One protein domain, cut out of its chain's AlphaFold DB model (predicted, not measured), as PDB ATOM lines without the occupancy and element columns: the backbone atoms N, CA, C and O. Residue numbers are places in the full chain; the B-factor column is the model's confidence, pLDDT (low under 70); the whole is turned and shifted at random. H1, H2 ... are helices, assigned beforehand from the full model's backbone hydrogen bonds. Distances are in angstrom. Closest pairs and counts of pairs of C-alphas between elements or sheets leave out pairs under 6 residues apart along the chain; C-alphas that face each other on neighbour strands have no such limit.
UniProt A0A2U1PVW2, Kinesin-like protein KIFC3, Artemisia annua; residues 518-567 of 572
ATOM      1  N   LYS A 518     224.714 180.439 195.573       90.88
ATOM      2  CA  LYS A 518     224.054 181.730 195.301       90.88
ATOM      3  C   LYS A 518     222.584 181.515 194.922       90.88
ATOM      4  O   LYS A 518     222.227 180.471 194.385       90.88
ATOM      5  N   GLY A 519     221.752 182.535 195.151       90.50
ATOM      6  CA  GLY A 519     220.349 182.561 194.719       90.50
ATOM      7  C   GLY A 519     219.378 181.785 195.628       90.50
ATOM      8  O   GLY A 519     219.755 181.428 196.741       90.50
ATOM      9  N   PRO A 520     218.144 181.503 195.160       85.88
ATOM     10  CA  PRO A 520     217.069 180.884 195.957       85.88
ATOM     11  C   PRO A 520     217.424 179.523 196.574       85.88
ATOM     12  O   PRO A 520     216.877 179.133 197.604       85.88
ATOM     13  N   LEU A 521     218.377 178.805 195.971       83.56
ATOM     14  CA  LEU A 521     218.892 177.542 196.496       83.56
ATOM     15  C   LEU A 521     219.631 177.729 197.829       83.56
ATOM     16  O   LEU A 521     219.603 176.837 198.672       83.56
ATOM     17  N   LYS A 522     220.262 178.889 198.048       88.38
ATOM     18  CA  LYS A 522     220.937 179.212 199.308       88.38
ATOM     19  C   LYS A 522     219.944 179.240 200.470       88.38
ATOM     20  O   LYS A 522     220.216 178.637 201.501       88.38
ATOM     21  N   ASP A 523     218.792 179.878 200.278       88.81
ATOM     22  CA  ASP A 523     217.767 179.999 201.320       88.81
ATOM     23  C   ASP A 523     217.148 178.633 201.644       88.81
ATOM     24  O   ASP A 523     216.964 178.295 202.811       88.81
ATOM     25  N   ALA A 524     216.906 177.797 200.626       86.81
ATOM     26  CA  ALA A 524     216.417 176.433 200.823       86.81
ATOM     27  C   ALA A 524     217.423 175.555 201.587       86.81
ATOM     28  O   ALA A 524     217.036 174.814 202.491       86.81
ATOM     29  N   VAL A 525     218.714 175.652 201.251       86.06
ATOM     30  CA  VAL A 525     219.779 174.897 201.923       86.06
ATOM     31  C   VAL A 525     219.997 175.387 203.354       86.06
ATOM     32  O   VAL A 525     220.214 174.559 204.234       86.06
ATOM     33  N   GLU A 526     219.897 176.691 203.621       87.38
ATOM     34  CA  GLU A 526     220.040 177.219 204.980       87.38
ATOM     35  C   GLU A 526     218.841 176.844 205.866       87.38
ATOM     36  O   GLU A 526     219.050 176.454 207.009       87.38
ATOM     37  N   ILE A 527     217.612 176.832 205.325       88.44
ATOM     38  CA  ILE A 527     216.421 176.324 206.032       88.44
ATOM     39  C   ILE A 527     216.589 174.841 206.378       88.44
ATOM     40  O   ILE A 527     216.384 174.444 207.525       88.44
ATOM     41  N   LEU A 528     216.999 174.025 205.401       86.06
ATOM     42  CA  LEU A 528     217.283 172.604 205.613       86.06
ATOM     43  C   LEU A 528     218.384 172.399 206.643       86.06
ATOM     44  O   LEU A 528     218.294 171.493 207.458       86.06
ATOM     45  N   ARG A 529     219.417 173.238 206.626       84.06
ATOM     46  CA  ARG A 529     220.494 173.192 207.604       84.06
ATOM     47  C   ARG A 529     219.986 173.504 209.010       84.06
ATOM     48  O   ARG A 529     220.320 172.753 209.916       84.06
ATOM     49  N   THR A 530     219.217 174.575 209.200       87.31
ATOM     50  CA  THR A 530     218.649 174.917 210.514       87.31
ATOM     51  C   THR A 530     217.688 173.844 211.011       87.31
ATOM     52  O   THR A 530     217.713 173.511 212.184       87.31
ATOM     53  N   GLU A 531     216.906 173.211 210.135       85.62
ATOM     54  CA  GLU A 531     216.081 172.063 210.532       85.62
ATOM     55  C   GLU A 531     216.960 170.851 210.908       85.62
ATOM     56  O   GLU A 531     216.953 170.344 212.023       85.62
ATOM     57  N   ILE A 532     217.840 170.418 210.009       82.25
ATOM     58  CA  ILE A 532     218.666 169.226 210.239       82.25
ATOM     59  C   ILE A 532     219.567 169.370 211.476       82.25
ATOM     60  O   ILE A 532     219.767 168.391 212.196       82.25
ATOM     61  N   VAL A 533     220.131 170.560 211.708       80.50
ATOM     62  CA  VAL A 533     221.087 170.813 212.794       80.50
ATOM     63  C   VAL A 533     220.400 171.273 214.078       80.50
ATOM     64  O   VAL A 533     220.774 170.783 215.141       80.50
ATOM     65  N   ASP A 534     219.420 172.180 214.001       81.38
ATOM     66  CA  ASP A 534     218.847 172.831 215.187       81.38
ATOM     67  C   ASP A 534     217.479 172.262 215.594       81.38
ATOM     68  O   ASP A 534     217.174 172.258 216.786       81.38
ATOM     69  N   SER A 535     216.654 171.757 214.663       77.56
ATOM     70  CA  SER A 535     215.319 171.219 215.001       77.56
ATOM     71  C   SER A 535     215.324 169.737 215.382       77.56
ATOM     72  O   SER A 535     214.272 169.174 215.661       77.56
ATOM     73  N   GLY A 536     216.496 169.096 215.436       80.88
ATOM     74  CA  GLY A 536     216.598 167.690 215.826       80.88
ATOM     75  C   GLY A 536     216.085 166.717 214.762       80.88
ATOM     76  O   GLY A 536     216.056 165.522 215.022       80.88
ATOM     77  N   LEU A 537     215.780 167.168 213.539       82.31
ATOM     78  CA  LEU A 537     215.299 166.300 212.458       82.31
ATOM     79  C   LEU A 537     216.239 165.106 212.199       82.31
ATOM     80  O   LEU A 537     215.789 164.003 211.890       82.31
ATOM     81  N   LEU A 538     217.556 165.299 212.348       77.25
ATOM     82  CA  LEU A 538     218.531 164.212 212.225       77.25
ATOM     83  C   LEU A 538     218.422 163.198 213.375       77.25
ATOM     84  O   LEU A 538     218.636 162.007 213.164       77.25
ATOM     85  N   GLN A 539     218.105 163.672 214.579       81.00
ATOM     86  CA  GLN A 539     217.856 162.841 215.752       81.00
ATOM     87  C   GLN A 539     216.556 162.051 215.576       81.00
ATOM     88  O   GLN A 539     216.586 160.834 215.735       81.00
ATOM     89  N   ASP A 540     215.482 162.695 215.114       83.25
ATOM     90  CA  ASP A 540     214.204 162.041 214.813       83.25
ATOM     91  C   ASP A 540     214.367 160.977 213.717       83.25
ATOM     92  O   ASP A 540     213.887 159.853 213.850       83.25
ATOM     93  N   CYS A 541     215.132 161.268 212.657       79.56
ATOM     94  CA  CYS A 541     215.436 160.289 211.607       79.56
ATOM     95  C   CYS A 541     216.301 159.118 212.110       79.56
ATOM     96  O   CYS A 541     216.184 158.003 211.605       79.56
ATOM     97  N   LEU A 542     217.194 159.347 213.079       78.69
ATOM     98  CA  LEU A 542     217.986 158.280 213.704       78.69
ATOM     99  C   LEU A 542     217.148 157.432 214.671       78.69
ATOM    100  O   LEU A 542     217.420 156.238 214.803       78.69
ATOM    101  N   GLU A 543     216.145 158.028 215.314       85.00
ATOM    102  CA  GLU A 543     215.234 157.361 216.248       85.00
ATOM    103  C   GLU A 543     214.155 156.540 215.520       85.00
ATOM    104  O   GLU A 543     213.838 155.430 215.948       85.00
ATOM    105  N   LEU A 544     213.665 157.026 214.374       81.88
ATOM    106  CA  LEU A 544     212.684 156.332 213.526       81.88
ATOM    107  C   LEU A 544     213.307 155.230 212.645       81.88
ATOM    108  O   LEU A 544     212.641 154.250 212.308       81.88
ATOM    109  N   GLY A 545     214.608 155.322 212.348       85.00
ATOM    110  CA  GLY A 545     215.391 154.249 211.735       85.00
ATOM    111  C   GLY A 545     215.979 154.576 210.359       85.00
ATOM    112  O   GLY A 545     215.648 155.552 209.690       85.00
ATOM    113  N   SER A 546     216.904 153.724 209.904       80.44
ATOM    114  CA  SER A 546     217.733 153.979 208.713       80.44
ATOM    115  C   SER A 546     216.964 154.050 207.386       80.44
ATOM    116  O   SER A 546     217.499 154.574 206.405       80.44
ATOM    117  N   SER A 547     215.730 153.543 207.337       87.06
ATOM    118  CA  SER A 547     214.829 153.646 206.184       87.06
ATOM    119  C   SER A 547     214.405 155.087 205.911       87.06
ATOM    120  O   SER A 547     214.435 155.517 204.757       87.06
ATOM    121  N   ASP A 548     214.099 155.849 206.958       85.06
ATOM    122  CA  ASP A 548     213.531 157.191 206.821       85.06
ATOM    123  C   ASP A 548     214.618 158.194 206.444       85.06
ATOM    124  O   ASP A 548     214.451 158.985 205.516       85.06
ATOM    125  N   LEU A 549     215.810 158.051 207.036       82.50
ATOM    126  CA  LEU A 549     216.996 158.798 206.617       82.50
ATOM    127  C   LEU A 549     217.325 158.554 205.136       82.50
ATOM    128  O   LEU A 549     217.704 159.479 204.416       82.50
ATOM    129  N   LYS A 550     217.167 157.315 204.654       85.56
ATOM    130  CA  LYS A 550     217.393 156.979 203.244       85.56
ATOM    131  C   LYS A 550     216.367 157.664 202.337       85.56
ATOM    132  O   LYS A 550     216.757 158.161 201.281       85.56
ATOM    133  N   GLY A 551     215.103 157.735 202.760       88.44
ATOM    134  CA  GLY A 551     214.051 158.481 202.068       88.44
ATOM    135  C   GLY A 551     214.366 159.975 201.973       88.44
ATOM    136  O   GLY A 551     214.354 160.538 200.881       88.44
ATOM    137  N   VAL A 552     214.758 160.602 203.086       83.06
ATOM    138  CA  VAL A 552     215.130 162.029 203.125       83.06
ATOM    139  C   VAL A 552     216.342 162.323 202.233       83.06
ATOM    140  O   VAL A 552     216.323 163.276 201.453       83.06
ATOM    141  N   ILE A 553     217.384 161.483 202.280       83.44
ATOM    142  CA  ILE A 553     218.561 161.621 201.406       83.44
ATOM    143  C   ILE A 553     218.171 161.497 199.927       83.44
ATOM    144  O   ILE A 553     218.723 162.215 199.090       83.44
ATOM    145  N   GLN A 554     217.240 160.599 199.595       88.56
ATOM    146  CA  GLN A 554     216.776 160.421 198.222       88.56
ATOM    147  C   GLN A 554     216.003 161.650 197.727       88.56
ATOM    148  O   GLN A 554     216.326 162.168 196.663       88.56
ATOM    149  N   ILE A 555     215.088 162.191 198.537       86.38
ATOM    150  CA  ILE A 555     214.353 163.425 198.214       86.38
ATOM    151  C   ILE A 555     215.327 164.588 197.970       86.38
ATOM    152  O   ILE A 555     215.206 165.312 196.981       86.38
ATOM    153  N   LEU A 556     216.339 164.749 198.830       81.94
ATOM    154  CA  LEU A 556     217.362 165.787 198.661       81.94
ATOM    155  C   LEU A 556     218.184 165.603 197.378       81.94
ATOM    156  O   LEU A 556     218.501 166.588 196.709       81.94
ATOM    157  N   LYS A 557     218.514 164.356 197.015       84.69
ATOM    158  CA  LYS A 557     219.173 164.039 195.740       84.69
ATOM    159  C   LYS A 557     218.312 164.430 194.547       84.69
ATOM    160  O   LYS A 557     218.827 165.064 193.629       84.69
ATOM    161  N   ASP A 558     217.031 164.083 194.569       87.88
ATOM    162  CA  ASP A 558     216.121 164.343 193.455       87.88
ATOM    163  C   ASP A 558     215.926 165.853 193.252       87.88
ATOM    164  O   ASP A 558     216.006 166.344 192.123       87.88
ATOM    165  N   ILE A 559     215.807 166.620 194.343       82.56
ATOM    166  CA  ILE A 559     215.781 168.089 194.304       82.56
ATOM    167  C   ILE A 559     217.087 168.638 193.706       82.56
ATOM    168  O   ILE A 559     217.054 169.469 192.798       82.56
ATOM    169  N   ALA A 560     218.252 168.163 194.154       79.62
ATOM    170  CA  ALA A 560     219.539 168.634 193.636       79.62
ATOM    171  C   ALA A 560     219.724 168.347 192.131       79.62
ATOM    172  O   ALA A 560     220.273 169.178 191.399       79.62
ATOM    173  N   ILE A 561     219.244 167.199 191.642       84.88
ATOM    174  CA  ILE A 561     219.277 166.836 190.215       84.88
ATOM    175  C   ILE A 561     218.376 167.769 189.391       84.88
ATOM    176  O   ILE A 561     218.788 168.239 188.325       84.88
ATOM    177  N   GLN A 562     217.184 168.097 189.899       84.44
ATOM    178  CA  GLN A 562     216.259 169.013 189.222       84.44
ATOM    179  C   GLN A 562     216.843 170.425 189.071       84.44
ATOM    180  O   GLN A 562     216.747 171.012 187.995       84.44
ATOM    181  N   TYR A 563     217.504 170.954 190.104       75.81
ATOM    182  CA  TYR A 563     218.086 172.303 190.055       75.81
ATOM    183  C   TYR A 563     219.421 172.389 189.299       75.81
ATOM    184  O   TYR A 563     219.779 173.463 188.822       75.81
ATOM    185  N   SER A 564     220.164 171.287 189.166       73.88
ATOM    186  CA  SER A 564     221.425 171.266 188.405       73.88
ATOM    187  C   SER A 564     221.218 171.134 186.891       73.88
ATOM    188  O   SER A 564     222.028 171.643 186.117       73.88
ATOM    189  N   SER A 565     220.120 170.513 186.450       70.88
ATOM    190  CA  SER A 565     219.871 170.236 185.025       70.88
ATOM    191  C   SER A 565     219.319 171.427 184.227       70.88
ATOM    192  O   SER A 565     219.376 171.420 183.000       70.88
ATOM    193  N   THR A 566     218.808 172.470 184.883       60.88
ATOM    194  CA  THR A 566     218.176 173.618 184.205       60.88
ATOM    195  C   THR A 566     219.156 174.713 183.769       60.88
ATOM    196  O   THR A 566     218.757 175.646 183.078       60.88
ATOM    197  N   SER A 567     220.448 174.603 184.097       56.00
ATOM    198  CA  SER A 567     221.418 175.686 183.869       56.00
ATOM    199  C   SER A 567     222.017 175.758 182.450       56.00
ATOM    200  O   SER A 567     222.830 176.647 182.210       56.00
TER     201      SER A 567
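AT A GLANCE: This is residues 518 to 567 of the 572 residues of the protein "Kinesin-like protein KIFC3" of Artemisia annua (UniProt A0A2U1PVW2). Picture a flat U: H1 and H3 are its two long arms, with a gap between them, and short H2 makes the closed end. The printed part has 50 residues with three named helices, in the order H1, H2, H3, and no named strand: all helix. It is loose, with a radius of gyration of the C-alphas of 12.4 A and spans of 38 by 21 by 7 A.

IN THESE COORDINATES: Find C-alpha 520 at (217.069, 180.884, 195.957); from there H1, residues 520 to 534, runs 20.9 A. H2 is residues 537 to 544. H3, residues 546 to 565, runs 28.8 A to C-alpha 565 at (219.871, 170.236, 185.025).

HOW THE PARTS SIT: H1 and H2 are close but not clearly touching; their closest C-alphas, of Ile 532 and Leu 538, are 5.4 A apart. H2 and H3 touch and form a helical hairpin, at a steep tilt of 41 degrees, opposite ways; look at their closest C-alphas, Cys 541 and Leu 549, 5.4 A apart. H3 touches H2 with residues 548 to 549 alone. H1 and H3 are only just apart, closest 8.3 A. In H1, H2 and H3 every O i to N i+4 pair is within hydrogen-bond range.

THE WHOLE: The farthest C-alphas, Glu 543 and Ser 567, are 37.7 A apart. The printed part has no cut, and both links are tight. Residues 566 to 567 are under pLDDT 70.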